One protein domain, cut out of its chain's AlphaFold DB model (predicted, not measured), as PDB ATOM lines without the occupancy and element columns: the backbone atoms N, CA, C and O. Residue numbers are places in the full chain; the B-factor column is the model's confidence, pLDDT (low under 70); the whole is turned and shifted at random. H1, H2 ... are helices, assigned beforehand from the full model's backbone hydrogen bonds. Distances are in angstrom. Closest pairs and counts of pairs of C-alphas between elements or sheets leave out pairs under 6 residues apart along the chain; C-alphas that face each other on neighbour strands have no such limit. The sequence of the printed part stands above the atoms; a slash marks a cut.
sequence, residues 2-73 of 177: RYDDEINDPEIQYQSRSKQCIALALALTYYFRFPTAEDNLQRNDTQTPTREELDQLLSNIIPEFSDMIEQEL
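This is residues 2 to 73 of the 177 residues of the protein "Hypothetical protein" of Rotaria sp. Silwood2 (UniProt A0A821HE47). A long helix, H1, has a loose tail before it, and residues 2 to 18, the tail and the first part of H1, stick out from a small body in which the chain runs on through H2, much the same way as H1, and folds back after H2 with H3. The last helix, H4, begins at Phe 65, where it packs on residues 20 to 27 of H1 and on H3, and from there it points away from H1, about perpendicular to it, while H2 sits at the far end of the body and touches no helix. The printed part has 72 residues with four named helices, H1, H2, H3 and H4 in that order, and no named strand: the class is all helix. The whole is loose, with a radius of gyration of the C-alphas of 15.8 A, and spans 55 by 23 by 20 A, the protruding arm making much of the length.

Residues 2 to 18, of which 10 to 18 belong to H1, stand free. H1, residues 10 to 29, touches H4, residues 65 to 73, with its residues 20 to 27 alone. The closest C-alphas of H1 and H4 are those of Ala 23 and Phe 65, 6.1 A apart, and their lines are about perpendicular at 85 degrees. H2, residues 37 to 43, is apart from H1 and from H4. H2 and H3, residues 51 to 59, are close but not clearly touching, their closest C-alphas, those of Ala 37 and Glu 52, being 7.0 A apart. They run opposite ways at a shallow tilt of 27 degrees. H3 and H1 are near each other, with 7 pairs of C-alphas within 10 A. H3 touches H4, closest at the C-alphas of Ser 59 and Phe 65, 5.4 A apart, at a steep tilt of 67 degrees, opposite ways. In H1, H2, H3 and H4, every O i to N i+4 pair is within hydrogen-bond range.

H1 begins at C-alpha 10, at (156.296, 236.935, 90.004), and runs 28.4 A to C-alpha 29, at (182.095, 225.037, 89.632). H2 measures 10.0 A from C-alpha 37 to C-alpha 43. H3 measures 12.0 A from C-alpha 51 to C-alpha 59. H4 measures 12.6 A and ends at C-alpha 73, at (173.146, 224.468, 77.153).

The two C-alphas farthest apart are those of Arg 2 and Asn 44, 55.5 A. Without residues 2 to 18, the body of 55 residues spans 35 by 21 by 16 A. The printed part has no cut. The link from H3 to H4 is tight, those from H1 to H2 and from H2 to H3 are short, and no link is long. The mean pLDDT of the printed part is 85.5, and residues 2 to 15 of the model are under 70.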
ATOM      1  N   ARG A   2     139.884 227.700  86.515       34.88
ATOM      2  CA  ARG A   2     140.949 227.627  85.505       34.88
ATOM      3  C   ARG A   2     142.273 227.438  86.242       34.88
ATOM      4  O   ARG A   2     142.547 228.195  87.162       34.88
ATOM      5  N   TYR A   3     143.031 226.423  85.850       43.81
ATOM      6  CA  TYR A   3     144.352 226.072  86.385       43.81
ATOM      7  C   TYR A   3     145.484 226.938  85.791       43.81
ATOM      8  O   TYR A   3     146.654 226.683  86.046       43.81
ATOM      9  N   ASP A   4     145.148 227.963  85.005       39.59
ATOM     10  CA  ASP A   4     146.117 228.716  84.198       39.59
ATOM     11  C   ASP A   4     146.637 229.993  84.889       39.59
ATOM     12  O   ASP A   4     147.552 230.637  84.380       39.59
ATOM     13  N   ASP A   5     146.083 230.360  86.051       43.16
ATOM     14  CA  ASP A   5     146.424 231.611  86.747       43.16
ATOM     15  C   ASP A   5     147.620 231.471  87.721       43.16
ATOM     16  O   ASP A   5     148.142 232.478  88.192       43.16
ATOM     17  N   GLU A   6     148.116 230.252  87.985       45.62
ATOM     18  CA  GLU A   6     149.277 230.012  88.872       45.62
ATOM     19  C   GLU A   6     150.643 230.161  88.167       45.62
ATOM     20  O   GLU A   6     151.680 230.219  88.822       45.62
ATOM     21  N   ILE A   7     150.675 230.274  86.832       51.91
ATOM     22  CA  ILE A   7     151.931 230.297  86.050       51.91
ATOM     23  C   ILE A   7     152.570 231.703  85.992       51.91
ATOM     24  O   ILE A   7     153.736 231.843  85.628       51.91
ATOM     25  N   ASN A   8     151.848 232.755  86.396       54.69
ATOM     26  CA  ASN A   8     152.293 234.153  86.281       54.69
ATOM     27  C   ASN A   8     152.563 234.854  87.625       54.69
ATOM     28  O   ASN A   8     152.640 236.083  87.665       54.69
ATOM     29  N   ASP A   9     152.720 234.106  88.720       62.53
ATOM     30  CA  ASP A   9     153.131 234.694  89.997       62.53
ATOM     31  C   ASP A   9     154.619 235.124  89.934       62.53
ATOM     32  O   ASP A   9     155.508 234.275  89.763       62.53
ATOM     33  N   PRO A  10     154.928 236.430  90.066       64.44
ATOM     34  CA  PRO A  10     156.296 236.935  90.004       64.44
ATOM     35  C   PRO A  10     157.196 236.383  91.120       64.44
ATOM     36  O   PRO A  10     158.410 236.302  90.922       64.44
ATOM     37  N   GLU A  11     156.644 235.978  92.266       56.75
ATOM     38  CA  GLU A  11     157.405 235.374  93.361       56.75
ATOM     39  C   GLU A  11     157.803 233.928  93.030       56.75
ATOM     40  O   GLU A  11     158.963 233.550  93.213       56.75
ATOM     41  N   ILE A  12     156.895 233.150  92.427       61.97
ATOM     42  CA  ILE A  12     157.182 231.799  91.914       61.97
ATOM     43  C   ILE A  12     158.217 231.871  90.781       61.97
ATOM     44  O   ILE A  12     159.184 231.103  90.762       61.97
ATOM     45  N   GLN A  13     158.083 232.845  89.875       62.06
ATOM     46  CA  GLN A  13     159.046 233.074  88.796       62.06
ATOM     47  C   GLN A  13     160.426 233.498  89.330       62.06
ATOM     48  O   GLN A  13     161.459 233.049  88.823       62.06
ATOM     49  N   TYR A  14     160.468 234.334  90.373       62.28
ATOM     50  CA  TYR A  14     161.707 234.750  91.027       62.28
ATOM     51  C   TYR A  14     162.402 233.582  91.737       62.28
ATOM     52  O   TYR A  14     163.597 233.365  91.530       62.28
ATOM     53  N   GLN A  15     161.662 232.784  92.517       62.50
ATOM     54  CA  GLN A  15     162.201 231.584  93.164       62.50
ATOM     55  C   GLN A  15     162.720 230.569  92.136       62.50
ATOM     56  O   GLN A  15     163.789 229.992  92.336       62.50
ATOM     57  N   SER A  16     162.012 230.394  91.016       78.69
ATOM     58  CA  SER A  16     162.453 229.560  89.891       78.69
ATOM     59  C   SER A  16     163.786 230.049  89.307       78.69
ATOM     60  O   SER A  16     164.729 229.272  89.148       78.69
ATOM     61  N   ARG A  17     163.934 231.364  89.108       84.94
ATOM     62  CA  ARG A  17     165.171 231.956  88.584       84.94
ATOM     63  C   ARG A  17     166.350 231.841  89.550       84.94
ATOM     64  O   ARG A  17     167.459 231.544  89.115       84.94
ATOM     65  N   SER A  18     166.135 232.045  90.849       89.50
ATOM     66  CA  SER A  18     167.198 231.872  91.848       89.50
ATOM     67  C   SER A  18     167.682 230.423  91.915       89.50
ATOM     68  O   SER A  18     168.890 230.195  91.983       89.50
ATOM     69  N   LYS A  19     166.770 229.443  91.822       90.38
ATOM     70  CA  LYS A  19     167.130 228.017  91.728       90.38
ATOM     71  C   LYS A  19     167.992 227.735  90.499       90.38
ATOM     72  O   LYS A  19     169.055 227.141  90.648       90.38
ATOM     73  N   GLN A  20     167.602 228.240  89.327       91.06
ATOM     74  CA  GLN A  20     168.394 228.117  88.098       91.06
ATOM     75  C   GLN A  20     169.789 228.737  88.246       91.06
ATOM     76  O   GLN A  20     170.783 228.122  87.873       91.06
ATOM     77  N   CYS A  21     169.897 229.932  88.833       93.12
ATOM     78  CA  CYS A  21     171.194 230.566  89.063       93.12
ATOM     79  C   CYS A  21     172.099 229.726  89.976       93.12
ATOM     80  O   CYS A  21     173.288 229.587  89.686       93.12
ATOM     81  N   ILE A  22     171.550 229.152  91.051       94.69
ATOM     82  CA  ILE A  22     172.294 228.264  91.955       94.69
ATOM     83  C   ILE A  22     172.713 226.988  91.219       94.69
ATOM     84  O   ILE A  22     173.875 226.592  91.311       94.69
ATOM     85  N   ALA A  23     171.803 226.380  90.453       95.19
ATOM     86  CA  ALA A  23     172.083 225.180  89.676       95.19
ATOM     87  C   ALA A  23     173.234 225.412  88.686       95.19
ATOM     88  O   ALA A  23     174.225 224.687  88.705       95.19
ATOM     89  N   LEU A  24     173.175 226.489  87.899       95.19
ATOM     90  CA  LEU A  24     174.220 226.838  86.932       95.19
ATOM     91  C   LEU A  24     175.557 227.188  87.601       95.19
ATOM     92  O   LEU A  24     176.617 226.862  87.066       95.19
ATOM     93  N   ALA A  25     175.533 227.817  88.781       95.62
ATOM     94  CA  ALA A  25     176.747 228.088  89.547       95.62
ATOM     95  C   ALA A  25     177.418 226.789  90.023       95.62
ATOM     96  O   ALA A  25     178.630 226.626  89.858       95.62
ATOM     97  N   LEU A  26     176.642 225.841  90.561       96.19
ATOM     98  CA  LEU A  26     177.127 224.504  90.924       96.19
ATOM     99  C   LEU A  26     177.600 223.726  89.692       96.19
ATOM    100  O   LEU A  26     178.604 223.014  89.756       96.19
ATOM    101  N   ALA A  27     176.929 223.919  88.557       95.88
ATOM    102  CA  ALA A  27     177.298 223.266  87.317       95.88
ATOM    103  C   ALA A  27     178.691 223.706  86.836       95.88
ATOM    104  O   ALA A  27     179.572 222.885  86.579       95.88
ATOM    105  N   LEU A  28     178.907 225.024  86.780       94.88
ATOM    106  CA  LEU A  28     180.167 225.641  86.362       94.88
ATOM    107  C   LEU A  28     181.332 225.300  87.304       94.88
ATOM    108  O   LEU A  28     182.470 225.119  86.862       94.88
ATOM    109  N   THR A  29     181.061 225.247  88.609       93.75
ATOM    110  CA  THR A  29     182.095 225.037  89.632       93.75
ATOM    111  C   THR A  29     182.454 223.568  89.823       93.75
ATOM    112  O   THR A  29     183.637 223.274  89.989       93.75
ATOM    113  N   TYR A  30     181.477 222.661  89.751       94.94
ATOM    114  CA  TYR A  30     181.671 221.240  90.045       94.94
ATOM    115  C   TYR A  30     181.250 220.333  88.888       94.94
ATOM    116  O   TYR A  30     182.100 219.631  88.352       94.94
ATOM    117  N   TYR A  31     179.986 220.370  88.458       95.69
ATOM    118  CA  TYR A  31     179.414 219.385  87.522       95.69
ATOM    119  C   TYR A  31     180.251 219.147  86.261       95.69
ATOM    120  O   TYR A  31     180.631 218.015  85.967       95.69
ATOM    121  N   PHE A  32     180.617 220.213  85.545       95.12
ATOM    122  CA  PHE A  32     181.373 220.073  84.297       95.12
ATOM    123  C   PHE A  32     182.819 219.602  84.496       95.12
ATOM    124  O   PHE A  32     183.463 219.198  83.530       95.12
ATOM    125  N   ARG A  33     183.343 219.656  85.727       93.25
ATOM    126  CA  ARG A  33     184.711 219.236  86.062       93.25
ATOM    127  C   ARG A  33     184.810 217.765  86.436       93.25
ATOM    128  O   ARG A  33     185.907 217.213  86.372       93.25
ATOM    129  N   PHE A  34     183.704 217.160  86.859       94.38
ATOM    130  CA  PHE A  34     183.684 215.749  87.209       94.38
ATOM    131  C   PHE A  34     183.696 214.900  85.929       94.38
ATOM    132  O   PHE A  34     183.029 215.263  84.953       94.38
ATOM    133  N   PRO A  35     184.471 213.802  85.911       93.56
ATOM    134  CA  PRO A  35     184.464 212.861  84.801       93.56
ATOM    135  C   PRO A  35     183.101 212.179  84.698       93.56
ATOM    136  O   PRO A  35     182.418 211.974  85.702       93.56
ATOM    137  N   THR A  36     182.711 211.802  83.489       93.69
ATOM    138  CA  THR A  36     181.569 210.900  83.306       93.69
ATOM    139  C   THR A  36     181.923 209.492  83.784       93.69
ATOM    140  O   THR A  36     183.098 209.126  83.897       93.69
ATOM    141  N   ALA A  37     180.916 208.657  84.029       94.19
ATOM    142  CA  ALA A  37     181.143 207.237  84.290       94.19
ATOM    143  C   ALA A  37     181.947 206.565  83.156       94.19
ATOM    144  O   ALA A  37     182.800 205.716  83.419       94.19
ATOM    145  N   GLU A  38     181.728 206.979  81.904       92.06
ATOM    146  CA  GLU A  38     182.487 206.494  80.747       92.06
ATOM    147  C   GLU A  38     183.967 206.907  80.810       92.06
ATOM    148  O   GLU A  38     184.842 206.061  80.619       92.06
ATOM    149  N   ASP A  39     184.264 208.166  81.147       91.56
ATOM    150  CA  ASP A  39     185.642 208.648  81.331       91.56
ATOM    151  C   ASP A  39     186.397 207.817  82.377       91.56
ATOM    152  O   ASP A  39     187.557 207.446  82.175       91.56
ATOM    153  N   ASN A  40     185.744 207.522  83.502       93.94
ATOM    154  CA  ASN A  40     186.330 206.729  84.579       93.94
ATOM    155  C   ASN A  40     186.607 205.288  84.142       93.94
ATOM    156  O   ASN A  40     187.696 204.769  84.398       93.94
ATOM    157  N   LEU A  41     185.669 204.667  83.414       93.44
ATOM    158  CA  LEU A  41     185.865 203.337  82.830       93.44
ATOM    159  C   LEU A  41     187.060 203.317  81.869       93.44
ATOM    160  O   LEU A  41     187.905 202.430  81.967       93.44
ATOM    161  N   GLN A  42     187.179 204.312  80.986       90.94
ATOM    162  CA  GLN A  42     188.302 204.417  80.047       90.94
ATOM    163  C   GLN A  42     189.654 204.588  80.761       90.94
ATOM    164  O   GLN A  42     190.678 204.092  80.287       90.94
ATOM    165  N   ARG A  43     189.670 205.266  81.915       91.44
ATOM    166  CA  ARG A  43     190.879 205.518  82.718       91.44
ATOM    167  C   ARG A  43     191.196 204.414  83.728       91.44
ATOM    168  O   ARG A  43     192.250 204.476  84.355       91.44
ATOM    169  N   ASN A  44     190.326 203.410  83.875       92.75
ATOM    170  CA  ASN A  44     190.351 202.448  84.983       92.75
ATOM    171  C   ASN A  44     190.398 203.141  86.364       92.75
ATOM    172  O   ASN A  44     191.084 202.676  87.276       92.75
ATOM    173  N   ASP A  45     189.694 204.266  86.505       93.44
ATOM    174  CA  ASP A  45     189.588 205.020  87.755       93.44
ATOM    175  C   ASP A  45     188.290 204.653  88.480       93.44
ATOM    176  O   ASP A  45     187.195 204.815  87.944       93.44
ATOM    177  N   THR A  46     188.414 204.140  89.702       89.81
ATOM    178  CA  THR A  46     187.283 203.746  90.556       89.81
ATOM    179  C   THR A  46     187.143 204.611  91.806       89.81
ATOM    180  O   THR A  46     186.263 204.352  92.625       89.81
ATOM    181  N   GLN A  47     188.023 205.598  91.995       93.00
ATOM    182  CA  GLN A  47     188.071 206.417  93.209       93.00
ATOM    183  C   GLN A  47     187.518 207.823  92.988       93.00
ATOM    184  O   GLN A  47     186.974 208.413  93.921       93.00
ATOM    185  N   THR A  48     187.667 208.371  91.781       93.56
ATOM    186  CA  THR A  48     187.133 209.695  91.459       93.56
ATOM    187  C   THR A  48     185.614 209.610  91.302       93.56
ATOM    188  O   THR A  48     185.161 208.842  90.452       93.56
ATOM    189  N   PRO A  49     184.813 210.387  92.058       94.62
ATOM    190  CA  PRO A  49     183.367 210.358  91.886       94.62
ATOM    191  C   PRO A  49     182.974 210.853  90.491       94.62
ATOM    192  O   PRO A  49     183.707 211.638  89.876       94.62
ATOM    193  N   THR A  50     181.826 210.410  89.989       96.06
ATOM    194  CA  THR A  50     181.378 210.762  88.638       96.06
ATOM    195  C   THR A  50     180.456 211.976  88.622       96.06
ATOM    196  O   THR A  50     179.873 212.394  89.627       96.06
ATOM    197  N   ARG A  51     180.302 212.552  87.431       94.88
ATOM    198  CA  ARG A  51     179.325 213.596  87.143       94.88
ATOM    199  C   ARG A  51     177.897 213.121  87.430       94.88
ATOM    200  O   ARG A  51     177.109 213.890  87.969       94.88
ATOM    201  N   GLU A  52     177.578 211.870  87.111       95.00
ATOM    202  CA  GLU A  52     176.262 211.267  87.355       95.00
ATOM    203  C   GLU A  52     175.991 211.064  88.853       95.00
ATOM    204  O   GLU A  52     174.873 211.280  89.310       95.00
ATOM    205  N   GLU A  53     177.005 210.705  89.647       94.88
ATOM    206  CA  GLU A  53     176.872 210.639  91.110       94.88
ATOM    207  C   GLU A  53     176.599 212.024  91.709       94.88
ATOM    208  O   GLU A  53     175.750 212.176  92.593       94.88
ATOM    209  N   LEU A  54     177.284 213.055  91.203       95.31
ATOM    210  CA  LEU A  54     177.034 214.435  91.607       95.31
ATOM    211  C   LEU A  54     175.631 214.900  91.194       95.31
ATOM    212  O   LEU A  54     174.958 215.553  91.989       95.31
ATOM    213  N   ASP A  55     175.170 214.549  89.994       95.19
ATOM    214  CA  ASP A  55     173.806 214.835  89.543       95.19
ATOM    215  C   ASP A  55     172.752 214.206  90.458       95.19
ATOM    216  O   ASP A  55     171.829 214.888  90.900       95.19
ATOM    217  N   GLN A  56     172.917 212.929  90.817       94.50
ATOM    218  CA  GLN A  56     172.010 212.243  91.739       94.50
ATOM    219  C   GLN A  56     171.972 212.930  93.106       94.50
ATOM    220  O   GLN A  56     170.898 213.136  93.676       94.50
ATOM    221  N   LEU A  57     173.137 213.319  93.632       95.19
ATOM    222  CA  LEU A  57     173.230 214.039  94.899       95.19
ATOM    223  C   LEU A  57     172.509 215.391  94.827       95.19
ATOM    224  O   LEU A  57     171.730 215.721  95.722       95.19
ATOM    225  N   LEU A  58     172.768 216.169  93.775       94.75
ATOM    226  CA  LEU A  58     172.217 217.511  93.614       94.75
ATOM    227  C   LEU A  58     170.730 217.491  93.281       94.75
ATOM    228  O   LEU A  58     170.011 218.343  93.792       94.75
ATOM    229  N   SER A  59     170.248 216.497  92.541       93.62
ATOM    230  CA  SER A  59     168.828 216.328  92.213       93.62
ATOM    231  C   SER A  59     167.945 216.105  93.447       93.62
ATOM    232  O   SER A  59     166.780 216.495  93.451       93.62
ATOM    233  N   ASN A  60     168.502 215.562  94.538       92.12
ATOM    234  CA  ASN A  60     167.793 215.455  95.821       92.12
ATOM    235  C   ASN A  60     167.577 216.815  96.510       92.12
ATOM    236  O   ASN A  60     166.702 216.945  97.364       92.12
ATOM    237  N   ILE A  61     168.395 217.818  96.179       92.06
ATOM    238  CA  ILE A  61     168.386 219.152  96.800       92.06
ATOM    239  C   ILE A  61     167.713 220.168  95.870       92.06
ATOM    240  O   ILE A  61     166.930 221.011  96.310       92.06
ATOM    241  N   ILE A  62     168.028 220.086  94.581       92.25
ATOM    242  CA  ILE A  62     167.527 220.922  93.500       92.25
ATOM    243  C   ILE A  62     166.875 219.971  92.493       92.25
ATOM    244  O   ILE A  62     167.572 219.429  91.636       92.25
ATOM    245  N   PRO A  63     165.555 219.740  92.590       89.94
ATOM    246  CA  PRO A  63     164.841 218.947  91.598       89.94
ATOM    247  C   PRO A  63     165.109 219.483  90.189       89.94
ATOM    248  O   PRO A  63     165.191 220.699  90.012       89.94
ATOM    249  N   GLU A  64     165.237 218.581  89.212       88.88
ATOM    250  CA  GLU A  64     165.484 218.922  87.799       88.88
ATOM    251  C   GLU A  64     166.842 219.617  87.556       88.88
ATOM    252  O   GLU A  64     167.000 220.366  86.594       88.88
ATOM    253  N   PHE A  65     167.844 219.379  88.414       94.25
ATOM    254  CA  PHE A  65     169.176 219.989  88.295       94.25
ATOM    255  C   PHE A  65     169.793 219.812  86.897       94.25
ATOM    256  O   PHE A  65     170.160 220.804  86.262       94.25
ATOM    257  N   SER A  66     169.861 218.574  86.399       92.81
ATOM    258  CA  SER A  66     170.376 218.294  85.053       92.81
ATOM    259  C   SER A  66     169.534 218.928  83.951       92.81
ATOM    260  O   SER A  66     170.094 219.505  83.021       92.81
ATOM    261  N   ASP A  67     168.206 218.914  84.072       93.31
ATOM    262  CA  ASP A  67     167.330 219.520  83.065       93.31
ATOM    263  C   ASP A  67     167.534 221.038  82.982       93.31
ATOM    264  O   ASP A  67     167.548 221.597  81.886       93.31
ATOM    265  N   MET A  68     167.762 221.719  84.112       94.50
ATOM    266  CA  MET A  68     168.092 223.150  84.118       94.50
ATOM    267  C   MET A  68     169.407 223.439  83.389       94.50
ATOM    268  O   MET A  68     169.509 224.437  82.672       94.50
ATOM    269  N   ILE A  69     170.413 222.577  83.561       95.19
ATOM    270  CA  ILE A  69     171.691 222.699  82.854       95.19
ATOM    271  C   ILE A  69     171.475 222.479  81.360       95.19
ATOM    272  O   ILE A  69     171.885 223.317  80.560       95.19
ATOM    273  N   GLU A  70     170.804 221.395  80.981       95.00
ATOM    274  CA  GLU A  70     170.552 221.035  79.587       95.00
ATOM    275  C   GLU A  70     169.726 222.092  78.847       95.00
ATOM    276  O   GLU A  70     170.035 222.429  77.702       95.00
ATOM    277  N   GLN A  71     168.731 222.686  79.509       94.06
ATOM    278  CA  GLN A  71     167.968 223.812  78.966       94.06
ATOM    279  C   GLN A  71     168.854 225.033  78.705       94.06
ATOM    280  O   GLN A  71     168.714 225.692  77.670       94.06
ATOM    281  N   GLU A  72     169.783 225.345  79.613       94.50
ATOM    282  CA  GLU A  72     170.698 226.461  79.398       94.50
ATOM    283  C   GLU A  72     171.738 226.124  78.318       94.50
ATOM    284  O   GLU A  72     171.988 226.961  77.457       94.50
ATOM    285  N   LEU A  73     172.276 224.901  78.255       95.75
ATOM    286  CA  LEU A  73     173.146 224.468  77.153       95.75
ATOM    287  C   LEU A  73     172.444 224.601  75.793       95.75
ATOM    288  O   LEU A  73     173.013 225.155  74.847       95.75
TER     289      LEU A  73